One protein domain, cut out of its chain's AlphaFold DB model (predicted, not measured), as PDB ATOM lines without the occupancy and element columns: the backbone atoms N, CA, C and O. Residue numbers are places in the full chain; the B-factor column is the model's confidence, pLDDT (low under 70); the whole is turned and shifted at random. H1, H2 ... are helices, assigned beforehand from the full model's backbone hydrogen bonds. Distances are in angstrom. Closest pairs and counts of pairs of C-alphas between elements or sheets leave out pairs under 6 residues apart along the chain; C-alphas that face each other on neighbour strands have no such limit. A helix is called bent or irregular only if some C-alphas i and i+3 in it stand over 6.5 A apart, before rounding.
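What this domain is: This is residues 211 to 315 of the 494 residues of an uncharacterized protein of Porphyridium purpureum (UniProt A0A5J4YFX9). A small body of six helices has H3 as its longest, with H2 and H6 packing crosswise on it, H1 making a corner at the start of H2, H4 beyond the last residues of H3, and H5 off to the side of that end of H3, joined to H4 by a tight link. From this body a long link leads to H7, and residues 299 to 315, which include H7, stick out as an arm. The printed part has 105 residues, with seven named helices in the order H1 to H7 and no named strand; its class is all helix. It is loose, with a radius of gyration of the C-alphas of 16.2 A, and spans 44 by 33 by 23 A.

Where its parts are: H3, residues 242 to 257, runs 23.9 A from C-alpha 242 at (17.769, -41.693, 4.036) to C-alpha 257 at (19.598, -18.477, -1.355). It is irregular, but only just: C-alphas 243 and 246 are 6.7 A apart. H2, residues 219 to 232, is 20.0 A long, and H1 before it, residues 213 to 217, is 6.3 A. After H3 come H4, residues 259 to 265, 9.9 A, and H5, residues 271 to 278, 11.0 A. H6, residues 280 to 289, is 15.1 A long and only just irregular, with C-alphas 285 and 288 6.6 A apart. H7, residues 305 to 315, is 15.5 A long and ends at C-alpha 315 at (-0.869, -7.689, -7.532).

How they stand to each other: H3 touches H2 with residues 248 to 252 alone, about perpendicular at 85 degrees; the closest C-alphas, of Leu 248 and Ile 229, are 6.7 A apart. H3 touches H6 with residues 256 to 257 alone, also about perpendicular at 85 degrees; the closest C-alphas, of Ile 256 and Ala 287, are 6.1 A apart. H2 and H6 only just touch, with 3 pairs of C-alphas within 8 A, the closest those of Ala 228 and Leu 283 at 7.1 A, at a steep tilt of 46 degrees, opposite ways. H1 and H2 touch only at the corner, and only just, with 3 pairs within 8 A; the closest C-alphas, of Leu 216 and Ser 222, are 5.1 A apart. H4 and H5 only just touch, with 3 such pairs, the closest those of Gln 263 and Arg 273 at 6.1 A, at a steep tilt of 50 degrees, opposite ways. H7 is apart from H6 and from H3. Every O i to N i+4 pair is within hydrogen-bond range in H1, H2, H4, H5 and H7, against 10 of 12 in H3 and 3 of 6 in H6.

The domain as a whole: The C-alphas of Glu 240 and Leu 313, the two farthest apart, are 48.2 A from each other. The printed part has no cut. The link from H6 to H7, residues 290 to 304, is long. The mean pLDDT of the printed part is 81.6; residues 277 to 280, 294 to 297, 306 and 312 to 315 are under 70.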
ATOM      1  N   PHE A 211      14.007 -26.052  -3.718       88.81
ATOM      2  CA  PHE A 211      14.202 -26.366  -5.134       88.81
ATOM      3  C   PHE A 211      12.862 -26.512  -5.867       88.81
ATOM      4  O   PHE A 211      11.897 -27.041  -5.313       88.81
ATOM      5  N   LYS A 212      12.797 -26.073  -7.130       88.06
ATOM      6  CA  LYS A 212      11.624 -26.277  -8.001       88.06
ATOM      7  C   LYS A 212      11.354 -27.772  -8.214       88.06
ATOM      8  O   LYS A 212      12.292 -28.542  -8.414       88.06
ATOM      9  N   THR A 213      10.092 -28.189  -8.284       82.31
ATOM     10  CA  THR A 213       9.719 -29.599  -8.538       82.31
ATOM     11  C   THR A 213      10.325 -30.127  -9.831       82.31
ATOM     12  O   THR A 213      10.890 -31.213  -9.848       82.31
ATOM     13  N   GLU A 214      10.293 -29.319 -10.892       81.56
ATOM     14  CA  GLU A 214      10.878 -29.656 -12.195       81.56
ATOM     15  C   GLU A 214      12.373 -29.989 -12.087       81.56
ATOM     16  O   GLU A 214      12.850 -30.938 -12.708       81.56
ATOM     17  N   SER A 215      13.103 -29.255 -11.239       80.25
ATOM     18  CA  SER A 215      14.531 -29.490 -11.006       80.25
ATOM     19  C   SER A 215      14.801 -30.794 -10.250       80.25
ATOM     20  O   SER A 215      15.799 -31.457 -10.512       80.25
ATOM     21  N   LEU A 216      13.886 -31.210  -9.368       81.88
ATOM     22  CA  LEU A 216      13.980 -32.480  -8.642       81.88
ATOM     23  C   LEU A 216      13.610 -33.679  -9.526       81.88
ATOM     24  O   LEU A 216      14.183 -34.757  -9.361       81.88
ATOM     25  N   CYS A 217      12.677 -33.496 -10.466       83.31
ATOM     26  CA  CYS A 217      12.286 -34.516 -11.442       83.31
ATOM     27  C   CYS A 217      13.327 -34.703 -12.555       83.31
ATOM     28  O   CYS A 217      13.412 -35.779 -13.148       83.31
ATOM     29  N   ASN A 218      14.135 -33.680 -12.842       87.00
ATOM     30  CA  ASN A 218      15.237 -33.785 -13.788       87.00
ATOM     31  C   ASN A 218      16.399 -34.577 -13.167       87.00
ATOM     32  O   ASN A 218      17.029 -34.129 -12.210       87.00
ATOM     33  N   GLN A 219      16.717 -35.740 -13.742       87.00
ATOM     34  CA  GLN A 219      17.754 -36.633 -13.212       87.00
ATOM     35  C   GLN A 219      19.131 -35.964 -13.105       87.00
ATOM     36  O   GLN A 219      19.809 -36.154 -12.101       87.00
ATOM     37  N   LEU A 220      19.530 -35.158 -14.095       88.19
ATOM     38  CA  LEU A 220      20.836 -34.495 -14.107       88.19
ATOM     39  C   LEU A 220      20.937 -33.410 -13.027       88.19
ATOM     40  O   LEU A 220      21.973 -33.252 -12.389       88.19
ATOM     41  N   ILE A 221      19.865 -32.649 -12.809       86.00
ATOM     42  CA  ILE A 221      19.858 -31.600 -11.784       86.00
ATOM     43  C   ILE A 221      19.754 -32.230 -10.391       86.00
ATOM     44  O   ILE A 221      20.477 -31.842  -9.477       86.00
ATOM     45  N   SER A 222      18.927 -33.262 -10.237       86.12
ATOM     46  CA  SER A 222      18.781 -34.009  -8.986       86.12
ATOM     47  C   SER A 222      20.097 -34.664  -8.537       86.12
ATOM     48  O   SER A 222      20.445 -34.602  -7.356       86.12
ATOM     49  N   THR A 223      20.897 -35.218  -9.460       87.38
ATOM     50  CA  THR A 223      22.238 -35.742  -9.136       87.38
ATOM     51  C   THR A 223      23.217 -34.638  -8.741       87.38
ATOM     52  O   THR A 223      23.951 -34.818  -7.766       87.38
ATOM     53  N   LYS A 224      23.191 -33.472  -9.407       89.62
ATOM     54  CA  LYS A 224      23.963 -32.290  -8.978       89.62
ATOM     55  C   LYS A 224      23.581 -31.843  -7.564       89.62
ATOM     56  O   LYS A 224      24.464 -31.607  -6.743       89.62
ATOM     57  N   ILE A 225      22.286 -31.794  -7.246       88.94
ATOM     58  CA  ILE A 225      21.794 -31.437  -5.907       88.94
ATOM     59  C   ILE A 225      22.283 -32.445  -4.860       88.94
ATOM     60  O   ILE A 225      22.816 -32.038  -3.831       88.94
ATOM     61  N   ASN A 226      22.156 -33.753  -5.112       86.94
ATOM     62  CA  ASN A 226      22.635 -34.775  -4.174       86.94
ATOM     63  C   ASN A 226      24.160 -34.683  -3.973       86.94
ATOM     64  O   ASN A 226      24.637 -34.774  -2.844       86.94
ATOM     65  N   THR A 227      24.920 -34.422  -5.040       87.88
ATOM     66  CA  THR A 227      26.374 -34.198  -4.960       87.88
ATOM     67  C   THR A 227      26.691 -32.989  -4.080       87.88
ATOM     68  O   THR A 227      27.498 -33.090  -3.159       87.88
ATOM     69  N   ALA A 228      25.991 -31.870  -4.279       88.38
ATOM     70  CA  ALA A 228      26.144 -30.676  -3.453       88.38
ATOM     71  C   ALA A 228      25.781 -30.925  -1.976       88.38
ATOM     72  O   ALA A 228      26.463 -30.414  -1.086       88.38
ATOM     73  N   ILE A 229      24.763 -31.749  -1.692       87.81
ATOM     74  CA  ILE A 229      24.445 -32.173  -0.320       87.81
ATOM     75  C   ILE A 229      25.636 -32.911   0.298       87.81
ATOM     76  O   ILE A 229      26.041 -32.559   1.403       87.81
ATOM     77  N   HIS A 230      26.235 -33.873  -0.408       85.19
ATOM     78  CA  HIS A 230      27.404 -34.603   0.090       85.19
ATOM     79  C   HIS A 230      28.638 -33.710   0.279       85.19
ATOM     80  O   HIS A 230      29.393 -33.910   1.227       85.19
ATOM     81  N   MET A 231      28.832 -32.696  -0.568       84.00
ATOM     82  CA  MET A 231      29.944 -31.747  -0.427       84.00
ATOM     83  C   MET A 231      29.767 -30.831   0.793       84.00
ATOM     84  O   MET A 231      30.695 -30.649   1.582       84.00
ATOM     85  N   VAL A 232      28.572 -30.261   0.977       84.44
ATOM     86  CA  VAL A 232      28.294 -29.301   2.061       84.44
ATOM     87  C   VAL A 232      28.109 -30.012   3.407       84.44
ATOM     88  O   VAL A 232      28.587 -29.535   4.442       84.44
ATOM     89  N   PHE A 233      27.455 -31.173   3.395       85.69
ATOM     90  CA  PHE A 233      27.092 -31.968   4.568       85.69
ATOM     91  C   PHE A 233      27.808 -33.321   4.583       85.69
ATOM     92  O   PHE A 233      27.213 -34.345   4.900       85.69
ATOM     93  N   SER A 234      29.113 -33.317   4.304       83.25
ATOM     94  CA  SER A 234      29.964 -34.517   4.233       83.25
ATOM     95  C   SER A 234      29.999 -35.381   5.502       83.25
ATOM     96  O   SER A 234      30.542 -36.478   5.483       83.25
ATOM     97  N   PHE A 235      29.473 -34.877   6.620       81.69
ATOM     98  CA  PHE A 235      29.376 -35.586   7.896       81.69
ATOM     99  C   PHE A 235      28.107 -36.445   8.022       81.69
ATOM    100  O   PHE A 235      27.963 -37.150   9.016       81.69
ATOM    101  N   VAL A 236      27.171 -36.354   7.069       80.75
ATOM    102  CA  VAL A 236      25.939 -37.150   7.064       80.75
ATOM    103  C   VAL A 236      26.062 -38.258   6.030       80.75
ATOM    104  O   VAL A 236      26.141 -37.985   4.831       80.75
ATOM    105  N   ASP A 237      26.019 -39.508   6.489       80.06
ATOM    106  CA  ASP A 237      25.862 -40.650   5.597       80.06
ATOM    107  C   ASP A 237      24.386 -40.792   5.189       80.06
ATOM    108  O   ASP A 237      23.530 -41.216   5.966       80.06
ATOM    109  N   LEU A 238      24.070 -40.398   3.955       76.56
ATOM    110  CA  LEU A 238      22.715 -40.514   3.413       76.56
ATOM    111  C   LEU A 238      22.290 -41.963   3.144       76.56
ATOM    112  O   LEU A 238      21.086 -42.204   3.035       76.56
ATOM    113  N   ALA A 239      23.228 -42.910   3.029       76.00
ATOM    114  CA  ALA A 239      22.897 -44.326   2.888       76.00
ATOM    115  C   ALA A 239      22.325 -44.885   4.198       76.00
ATOM    116  O   ALA A 239      21.388 -45.682   4.174       76.00
ATOM    117  N   GLU A 240      22.837 -44.411   5.335       74.88
ATOM    118  CA  GLU A 240      22.358 -44.775   6.670       74.88
ATOM    119  C   GLU A 240      21.111 -43.963   7.074       74.88
ATOM    120  O   GLU A 240      20.148 -44.511   7.611       74.88
ATOM    121  N   TYR A 241      21.075 -42.665   6.745       76.81
ATOM    122  CA  TYR A 241      20.018 -41.731   7.158       76.81
ATOM    123  C   TYR A 241      19.223 -41.177   5.972       76.81
ATOM    124  O   TYR A 241      19.164 -39.967   5.733       76.81
ATOM    125  N   THR A 242      18.562 -42.060   5.227       73.81
ATOM    126  CA  THR A 242      17.769 -41.693   4.036       73.81
ATOM    127  C   THR A 242      16.689 -40.638   4.317       73.81
ATOM    128  O   THR A 242      16.425 -39.770   3.483       73.81
ATOM    129  N   ASN A 243      16.110 -40.639   5.520       79.44
ATOM    130  CA  ASN A 243      15.117 -39.660   5.974       79.44
ATOM    131  C   ASN A 243      15.679 -38.240   6.188       79.44
ATOM    132  O   ASN A 243      14.909 -37.278   6.198       79.44
ATOM    133  N   MET A 244      16.998 -38.075   6.328       83.38
ATOM    134  CA  MET A 244      17.630 -36.757   6.465       83.38
ATOM    135  C   MET A 244      17.700 -35.997   5.145       83.38
ATOM    136  O   MET A 244      17.834 -34.773   5.157       83.38
ATOM    137  N   ARG A 245      17.570 -36.692   4.008       84.31
ATOM    138  CA  ARG A 245      17.711 -36.095   2.679       84.31
ATOM    139  C   ARG A 245      16.811 -34.874   2.487       84.31
ATOM    140  O   ARG A 245      17.301 -33.828   2.076       84.31
ATOM    141  N   GLU A 246      15.530 -34.971   2.836       83.38
ATOM    142  CA  GLU A 246      14.567 -33.869   2.669       83.38
ATOM    143  C   GLU A 246      14.906 -32.652   3.540       83.38
ATOM    144  O   GLU A 246      14.774 -31.500   3.121       83.38
ATOM    145  N   ILE A 247      15.430 -32.890   4.744       88.75
ATOM    146  CA  ILE A 247      15.893 -31.818   5.628       88.75
ATOM    147  C   ILE A 247      17.129 -31.150   5.022       88.75
ATOM    148  O   ILE A 247      17.208 -29.921   4.984       88.75
ATOM    149  N   LEU A 248      18.086 -31.938   4.529       88.69
ATOM    150  CA  LEU A 248      19.308 -31.422   3.915       88.69
ATOM    151  C   LEU A 248      19.034 -30.681   2.603       88.69
ATOM    152  O   LEU A 248      19.681 -29.669   2.355       88.69
ATOM    153  N   LEU A 249      18.036 -31.101   1.822       89.31
ATOM    154  CA  LEU A 249      17.555 -30.373   0.644       89.31
ATOM    155  C   LEU A 249      17.107 -28.955   1.009       89.31
ATOM    156  O   LEU A 249      17.581 -27.979   0.426       89.31
ATOM    157  N   MET A 250      16.249 -28.831   2.025       88.62
ATOM    158  CA  MET A 250      15.773 -27.533   2.511       88.62
ATOM    159  C   MET A 250      16.908 -26.669   3.079       88.62
ATOM    160  O   MET A 250      16.938 -25.449   2.885       88.62
ATOM    161  N   ARG A 251      17.867 -27.290   3.778       89.50
ATOM    162  CA  ARG A 251      19.045 -26.595   4.315       89.50
ATOM    163  C   ARG A 251      19.959 -26.102   3.202       89.50
ATOM    164  O   ARG A 251      20.375 -24.948   3.255       89.50
ATOM    165  N   LEU A 252      20.228 -26.932   2.200       91.00
ATOM    166  CA  LEU A 252      21.039 -26.567   1.047       91.00
ATOM    167  C   LEU A 252      20.414 -25.389   0.293       91.00
ATOM    168  O   LEU A 252      21.092 -24.391   0.071       91.00
ATOM    169  N   ALA A 253      19.115 -25.460  -0.015       92.19
ATOM    170  CA  ALA A 253      18.398 -24.375  -0.681       92.19
ATOM    171  C   ALA A 253      18.476 -23.060   0.114       92.19
ATOM    172  O   ALA A 253      18.755 -22.004  -0.450       92.19
ATOM    173  N   SER A 254      18.312 -23.127   1.440       91.81
ATOM    174  CA  SER A 254      18.448 -21.954   2.316       91.81
ATOM    175  C   SER A 254      19.858 -21.358   2.274       91.81
ATOM    176  O   SER A 254      20.010 -20.139   2.205       91.81
ATOM    177  N   LEU A 255      20.896 -22.196   2.291       89.69
ATOM    178  CA  LEU A 255      22.282 -21.736   2.213       89.69
ATOM    179  C   LEU A 255      22.597 -21.088   0.857       89.69
ATOM    180  O   LEU A 255      23.215 -20.027   0.823       89.69
ATOM    181  N   ILE A 256      22.147 -21.690  -0.249       90.94
ATOM    182  CA  ILE A 256      22.341 -21.162  -1.610       90.94
ATOM    183  C   ILE A 256      21.630 -19.815  -1.780       90.94
ATOM    184  O   ILE A 256      22.214 -18.883  -2.338       90.94
ATOM    185  N   PHE A 257      20.395 -19.703  -1.282       91.12
ATOM    186  CA  PHE A 257      19.598 -18.477  -1.355       91.12
ATOM    187  C   PHE A 257      20.237 -17.325  -0.566       91.12
ATOM    188  O   PHE A 257      20.246 -16.187  -1.023       91.12
ATOM    189  N   HIS A 258      20.824 -17.613   0.598       88.56
ATOM    190  CA  HIS A 258      21.457 -16.608   1.459       88.56
ATOM    191  C   HIS A 258      22.973 -16.456   1.243       88.56
ATOM    192  O   HIS A 258      23.640 -15.820   2.061       88.56
ATOM    193  N   ARG A 259      23.540 -17.017   0.166       86.31
ATOM    194  CA  ARG A 259      24.999 -17.113  -0.027       86.31
ATOM    195  C   ARG A 259      25.730 -15.772   0.042       86.31
ATOM    196  O   ARG A 259      26.742 -15.674   0.725       86.31
ATOM    197  N   GLU A 260      25.200 -14.737  -0.605       85.94
ATOM    198  CA  GLU A 260      25.831 -13.411  -0.665       85.94
ATOM    199  C   GLU A 260      25.844 -12.747   0.715       85.94
ATOM    200  O   GLU A 260      26.851 -12.183   1.154       85.94
ATOM    201  N   TRP A 261      24.739 -12.885   1.451       88.69
ATOM    202  CA  TRP A 261      24.636 -12.402   2.822       88.69
ATOM    203  C   TRP A 261      25.592 -13.155   3.756       88.69
ATOM    204  O   TRP A 261      26.293 -12.535   4.552       88.69
ATOM    205  N   LEU A 262      25.685 -14.483   3.631       87.25
ATOM    206  CA  LEU A 262      26.609 -15.295   4.426       87.25
ATOM    207  C   LEU A 262      28.074 -14.941   4.132       87.25
ATOM    208  O   LEU A 262      28.870 -14.823   5.060       87.25
ATOM    209  N   GLN A 263      28.433 -14.735   2.864       84.25
ATOM    210  CA  GLN A 263      29.790 -14.363   2.457       84.25
ATOM    211  C   GLN A 263      30.191 -12.963   2.940       84.25
ATOM    212  O   GLN A 263      31.337 -12.772   3.347       84.25
ATOM    213  N   SER A 264      29.263 -12.002   2.918       87.50
ATOM    214  CA  SER A 264      29.508 -10.628   3.381       87.50
ATOM    215  C   SER A 264      29.496 -10.494   4.905       87.50
ATOM    216  O   SER A 264      30.252  -9.694   5.450       87.50
ATOM    217  N   THR A 265      28.680 -11.289   5.602       91.19
ATOM    218  CA  THR A 265      28.465 -11.149   7.052       91.19
ATOM    219  C   THR A 265      29.401 -12.025   7.885       91.19
ATOM    220  O   THR A 265      29.825 -11.620   8.967       91.19
ATOM    221  N   LEU A 266      29.727 -13.239   7.427       89.06
ATOM    222  CA  LEU A 266      30.549 -14.160   8.214       89.06
ATOM    223  C   LEU A 266      32.040 -13.795   8.131       89.06
ATOM    224  O   LEU A 266      32.530 -13.491   7.042       89.06
ATOM    225  N   PRO A 267      32.807 -13.911   9.230       89.56
ATOM    226  CA  PRO A 267      34.260 -13.754   9.210       89.56
ATOM    227  C   PRO A 267      34.956 -14.695   8.214       89.56
ATOM    228  O   PRO A 267      34.506 -15.818   7.991       89.56
ATOM    229  N   ALA A 268      36.088 -14.277   7.639       85.44
ATOM    230  CA  ALA A 268      36.837 -15.078   6.660       85.44
ATOM    231  C   ALA A 268      37.334 -16.432   7.212       85.44
ATOM    232  O   ALA A 268      37.470 -17.399   6.467       85.44
ATOM    233  N   ASN A 269      37.566 -16.516   8.524       87.12
ATOM    234  CA  ASN A 269      37.946 -17.745   9.224       87.12
ATOM    235  C   ASN A 269      36.746 -18.621   9.630       87.12
ATOM    236  O   ASN A 269      36.935 -19.668  10.244       87.12
ATOM    237  N   HIS A 270      35.513 -18.207   9.327       85.75
ATOM    238  CA  HIS A 270      34.332 -18.965   9.706       85.75
ATOM    239  C   HIS A 270      34.250 -20.273   8.891       85.75
ATOM    240  O   HIS A 270      34.222 -20.204   7.657       85.75
ATOM    241  N   PRO A 271      34.113 -21.458   9.524       82.12
ATOM    242  CA  PRO A 271      34.128 -22.748   8.825       82.12
ATOM    243  C   PRO A 271      33.082 -22.863   7.709       82.12
ATOM    244  O   PRO A 271      33.371 -23.393   6.639       82.12
ATOM    245  N   LEU A 272      31.877 -22.315   7.925       78.69
ATOM    246  CA  LEU A 272      30.851 -22.278   6.874       78.69
ATOM    247  C   LEU A 272      31.272 -21.416   5.686       78.69
ATOM    248  O   LEU A 272      31.032 -21.829   4.562       78.69
ATOM    249  N   ARG A 273      31.915 -20.259   5.906       82.25
ATOM    250  CA  ARG A 273      32.334 -19.376   4.810       82.25
ATOM    251  C   ARG A 273      33.455 -20.020   4.001       82.25
ATOM    252  O   ARG A 273      33.390 -19.994   2.779       82.25
ATOM    253  N   GLN A 274      34.428 -20.645   4.664       79.88
ATOM    254  CA  GLN A 274      35.524 -21.352   3.994       79.88
ATOM    255  C   GLN A 274      35.006 -22.492   3.113       79.88
ATOM    256  O   GLN A 274      35.340 -22.543   1.932       79.88
ATOM    257  N   LYS A 275      34.111 -23.335   3.651       74.25
ATOM    258  CA  LYS A 275      33.451 -24.395   2.874       74.25
ATOM    259  C   LYS A 275      32.621 -23.836   1.715       74.25
ATOM    260  O   LYS A 275      32.694 -24.353   0.607       74.25
ATOM    261  N   PHE A 276      31.864 -22.758   1.936       74.75
ATOM    262  CA  PHE A 276      31.028 -22.173   0.883       74.75
ATOM    263  C   PHE A 276      31.834 -21.547  -0.253       74.75
ATOM    264  O   PHE A 276      31.390 -21.581  -1.392       74.75
ATOM    265  N   VAL A 277      33.002 -20.971   0.044       67.19
ATOM    266  CA  VAL A 277      33.902 -20.401  -0.970       67.19
ATOM    267  C   VAL A 277      34.470 -21.504  -1.865       67.19
ATOM    268  O   VAL A 277      34.515 -21.328  -3.078       67.19
ATOM    269  N   THR A 278      34.839 -22.657  -1.299       63.75
ATOM    270  CA  THR A 278      35.376 -23.788  -2.075       63.75
ATOM    271  C   THR A 278      34.333 -24.506  -2.932       63.75
ATOM    272  O   THR A 278      34.690 -25.048  -3.966       63.75
ATOM    273  N   THR A 279      33.060 -24.505  -2.524       68.69
ATOM    274  CA  THR A 279      31.938 -25.134  -3.258       68.69
ATOM    275  C   THR A 279      31.136 -24.108  -4.077       68.69
ATOM    276  O   THR A 279      30.061 -24.401  -4.596       68.69
ATOM    277  N   ALA A 280      31.606 -22.857  -4.148       69.31
ATOM    278  CA  ALA A 280      30.872 -21.758  -4.768       69.31
ATOM    279  C   ALA A 280      30.496 -22.002  -6.243       69.31
ATOM    280  O   ALA A 280      29.363 -21.661  -6.587       69.31
ATOM    281  N   PRO A 281      31.355 -22.575  -7.112       74.88
ATOM    282  CA  PRO A 281      31.019 -22.764  -8.525       74.88
ATOM    283  C   PRO A 281      29.806 -23.682  -8.721       74.88
ATOM    284  O   PRO A 281      28.833 -23.293  -9.366       74.88
ATOM    285  N   GLU A 282      29.808 -24.854  -8.084       75.56
ATOM    286  CA  GLU A 282      28.737 -25.847  -8.193       75.56
ATOM    287  C   GLU A 282      27.430 -25.345  -7.564       75.56
ATOM    288  O   GLU A 282      26.338 -25.598  -8.073       75.56
ATOM    289  N   LEU A 283      27.524 -24.591  -6.463       82.31
ATOM    290  CA  LEU A 283      26.361 -23.999  -5.796       82.31
ATOM    291  C   LEU A 283      25.778 -22.804  -6.558       82.31
ATOM    292  O   LEU A 283      24.586 -22.524  -6.424       82.31
ATOM    293  N   THR A 284      26.597 -22.103  -7.347       83.75
ATOM    294  CA  THR A 284      26.146 -20.967  -8.161       83.75
ATOM    295  C   THR A 284      25.250 -21.444  -9.295       83.75
ATOM    296  O   THR A 284      24.199 -20.852  -9.504       83.75
ATOM    297  N   GLU A 285      25.583 -22.560  -9.950       86.06
ATOM    298  CA  GLU A 285      24.701 -23.173 -10.957       86.06
ATOM    299  C   GLU A 285      23.356 -23.616 -10.364       86.06
ATOM    300  O   GLU A 285      22.322 -23.559 -11.023       86.06
ATOM    301  N   LEU A 286      23.354 -24.054  -9.100       89.38
ATOM    302  CA  LEU A 286      22.136 -24.497  -8.425       89.38
ATOM    303  C   LEU A 286      21.225 -23.344  -7.979       89.38
ATOM    304  O   LEU A 286      20.064 -23.585  -7.642       89.38
ATOM    305  N   ALA A 287      21.723 -22.105  -7.990       88.19
ATOM    306  CA  ALA A 287      20.984 -20.920  -7.569       88.19
ATOM    307  C   ALA A 287      19.694 -20.696  -8.362       88.19
ATOM    308  O   ALA A 287      18.667 -20.371  -7.768       88.19
ATOM    309  N   ASP A 288      19.737 -20.920  -9.675       88.50
ATOM    310  CA  ASP A 288      18.623 -20.650 -10.594       88.50
ATOM    311  C   ASP A 288      17.423 -21.589 -10.375       88.50
ATOM    312  O   ASP A 288      16.294 -21.327 -10.811       88.50
ATOM    313  N   TYR A 289      17.654 -22.689  -9.655       88.94
ATOM    314  CA  TYR A 289      16.634 -23.673  -9.308       88.94
ATOM    315  C   TYR A 289      16.034 -23.459  -7.913       88.94
ATOM    316  O   TYR A 289      15.075 -24.154  -7.568       88.94
ATOM    317  N   VAL A 290      16.555 -22.515  -7.119       89.44
ATOM    318  CA  VAL A 290      16.052 -22.209  -5.772       89.44
ATOM    319  C   VAL A 290      15.032 -21.074  -5.827       89.44
ATOM    320  O   VAL A 290      15.304 -19.992  -6.338       89.44
ATOM    321  N   VAL A 291      13.852 -21.304  -5.250       89.19
ATOM    322  CA  VAL A 291      12.747 -20.340  -5.205       89.19
ATOM    323  C   VAL A 291      12.172 -20.188  -3.802       89.19
ATOM    324  O   VAL A 291      12.323 -21.044  -2.933       89.19
ATOM    325  N   THR A 292      11.469 -19.076  -3.590       86.69
ATOM    326  CA  THR A 292      10.651 -18.804  -2.393       86.69
ATOM    327  C   THR A 292       9.168 -18.615  -2.740       86.69
ATOM    328  O   THR A 292       8.370 -18.216  -1.885       86.69
ATOM    329  N   SER A 293       8.797 -18.841  -4.006       77.75
ATOM    330  CA  SER A 293       7.436 -18.727  -4.537       77.75
ATOM    331  C   SER A 293       6.747 -20.094  -4.596       77.75
ATOM    332  O   SER A 293       7.360 -21.135  -4.384       77.75
ATOM    333  N   SER A 294       5.438 -20.093  -4.850       67.50
ATOM    334  CA  SER A 294       4.595 -21.296  -4.901       67.50
ATOM    335  C   SER A 294       4.726 -22.111  -6.197       67.50
ATOM    336  O   SER A 294       3.950 -23.034  -6.416       67.50
ATOM    337  N   GLU A 295       5.680 -21.779  -7.070       64.12
ATOM    338  CA  GLU A 295       5.898 -22.436  -8.374       64.12
ATOM    339  C   GLU A 295       6.365 -23.901  -8.259       64.12
ATOM    340  O   GLU A 295       6.388 -24.631  -9.240       64.12
ATOM    341  N   SER A 296       6.699 -24.358  -7.054       59.56
ATOM    342  CA  SER A 296       7.160 -25.716  -6.730       59.56
ATOM    343  C   SER A 296       6.063 -26.674  -6.244       59.56
ATOM    344  O   SER A 296       6.349 -27.730  -5.676       59.56
ATOM    345  N   GLY A 297       4.792 -26.274  -6.312       65.88
ATOM    346  CA  GLY A 297       3.704 -27.038  -5.693       65.88
ATOM    347  C   GLY A 297       3.694 -26.997  -4.156       65.88
ATOM    348  O   GLY A 297       2.770 -27.533  -3.542       65.88
ATOM    349  N   MET A 298       4.651 -26.319  -3.504       77.06
ATOM    350  CA  MET A 298       4.533 -25.991  -2.086       77.06
ATOM    351  C   MET A 298       3.441 -24.941  -1.879       77.06
ATOM    352  O   MET A 298       3.446 -23.864  -2.475       77.06
ATOM    353  N   THR A 299       2.513 -25.240  -0.972       81.44
ATOM    354  CA  THR A 299       1.445 -24.313  -0.593       81.44
ATOM    355  C   THR A 299       1.770 -23.664   0.742       81.44
ATOM    356  O   THR A 299       2.037 -24.335   1.738       81.44
ATOM    357  N   ALA A 300       1.734 -22.335   0.777       83.44
ATOM    358  CA  ALA A 300       1.912 -21.588   2.010       83.44
ATOM    359  C   ALA A 300       0.658 -21.727   2.891       83.44
ATOM    360  O   ALA A 300      -0.425 -21.271   2.535       83.44
ATOM    361  N   THR A 301       0.818 -22.362   4.050       82.31
ATOM    362  CA  THR A 301      -0.253 -22.604   5.026       82.31
ATOM    363  C   THR A 301      -0.211 -21.590   6.176       82.31
ATOM    364  O   THR A 301       0.746 -20.818   6.290       82.31
ATOM    365  N   GLY A 302      -1.262 -21.533   7.006       78.25
ATOM    366  CA  GLY A 302      -1.345 -20.583   8.127       78.25
ATOM    367  C   GLY A 302      -1.411 -19.107   7.712       78.25
ATOM    368  O   GLY A 302      -0.997 -18.233   8.474       78.25
ATOM    369  N   ILE A 303      -1.879 -18.814   6.494       81.00
ATOM    370  CA  ILE A 303      -2.017 -17.446   5.986       81.00
ATOM    371  C   ILE A 303      -3.336 -16.848   6.498       81.00
ATOM    372  O   ILE A 303      -4.400 -17.392   6.201       81.00
ATOM    373  N   PRO A 304      -3.320 -15.711   7.215       76.06
ATOM    374  CA  PRO A 304      -4.549 -15.053   7.628       76.06
ATOM    375  C   PRO A 304      -5.214 -14.351   6.425       76.06
ATOM    376  O   PRO A 304      -4.510 -13.869   5.530       76.06
ATOM    377  N   PRO A 305      -6.551 -14.185   6.412       71.81
ATOM    378  CA  PRO A 305      -7.278 -13.587   5.282       71.81
ATOM    379  C   PRO A 305      -6.733 -12.223   4.845       71.81
ATOM    380  O   PRO A 305      -6.661 -11.917   3.659       71.81
ATOM    381  N   GLN A 306      -6.286 -11.414   5.807       69.44
ATOM    382  CA  GLN A 306      -5.692 -10.103   5.554       69.44
ATOM    383  C   GLN A 306      -4.424 -10.169   4.693       69.44
ATOM    384  O   GLN A 306      -4.239  -9.324   3.826       69.44
ATOM    385  N   THR A 307      -3.568 -11.177   4.882       74.88
ATOM    386  CA  THR A 307      -2.344 -11.348   4.090       74.88
ATOM    387  C   THR A 307      -2.684 -11.750   2.660       74.88
ATOM    388  O   THR A 307      -2.064 -11.238   1.732       74.88
ATOM    389  N   ALA A 308      -3.694 -12.606   2.466       71.94
ATOM    390  CA  ALA A 308      -4.179 -12.965   1.133       71.94
ATOM    391  C   ALA A 308      -4.738 -11.738   0.390       71.94
ATOM    392  O   ALA A 308      -4.375 -11.501  -0.759       71.94
ATOM    393  N   ILE A 309      -5.531 -10.907   1.078       71.56
ATOM    394  CA  ILE A 309      -6.050  -9.644   0.531       71.56
ATOM    395  C   ILE A 309      -4.905  -8.677   0.207       71.56
ATOM    396  O   ILE A 309      -4.902  -8.086  -0.865       71.56
ATOM    397  N   LEU A 310      -3.918  -8.515   1.094       71.00
ATOM    398  CA  LEU A 310      -2.760  -7.647   0.846       71.00
ATOM    399  C   LEU A 310      -1.942  -8.110  -0.362       71.00
ATOM    400  O   LEU A 310      -1.494  -7.270  -1.134       71.00
ATOM    401  N   LYS A 311      -1.770  -9.423  -0.539       71.00
ATOM    402  CA  LYS A 311      -1.089  -9.989  -1.707       71.00
ATOM    403  C   LYS A 311      -1.857  -9.667  -2.993       71.00
ATOM    404  O   LYS A 311      -1.273  -9.110  -3.914       71.00
ATOM    405  N   GLN A 312      -3.170  -9.894  -3.001       68.75
ATOM    406  CA  GLN A 312      -4.032  -9.522  -4.129       68.75
ATOM    407  C   GLN A 312      -4.008  -8.010  -4.400       68.75
ATOM    408  O   GLN A 312      -3.941  -7.594  -5.548       68.75
ATOM    409  N   LEU A 313      -4.013  -7.171  -3.360       66.81
ATOM    410  CA  LEU A 313      -3.917  -5.714  -3.497       66.81
ATOM    411  C   LEU A 313      -2.561  -5.254  -4.049       66.81
ATOM    412  O   LEU A 313      -2.521  -4.258  -4.758       66.81
ATOM    413  N   GLN A 314      -1.464  -5.949  -3.740       66.12
ATOM    414  CA  GLN A 314      -0.152  -5.667  -4.337       66.12
ATOM    415  C   GLN A 314      -0.073  -6.110  -5.802       66.12
ATOM    416  O   GLN A 314       0.556  -5.439  -6.615       66.12
ATOM    417  N   GLU A 315      -0.726  -7.221  -6.147       64.44
ATOM    418  CA  GLU A 315      -0.869  -7.689  -7.532       64.44
ATOM    419  C   GLU A 315      -1.775  -6.748  -8.354       64.44
ATOM    420  O   GLU A 315      -1.554  -6.543  -9.552       64.44
TER     421      GLU A 315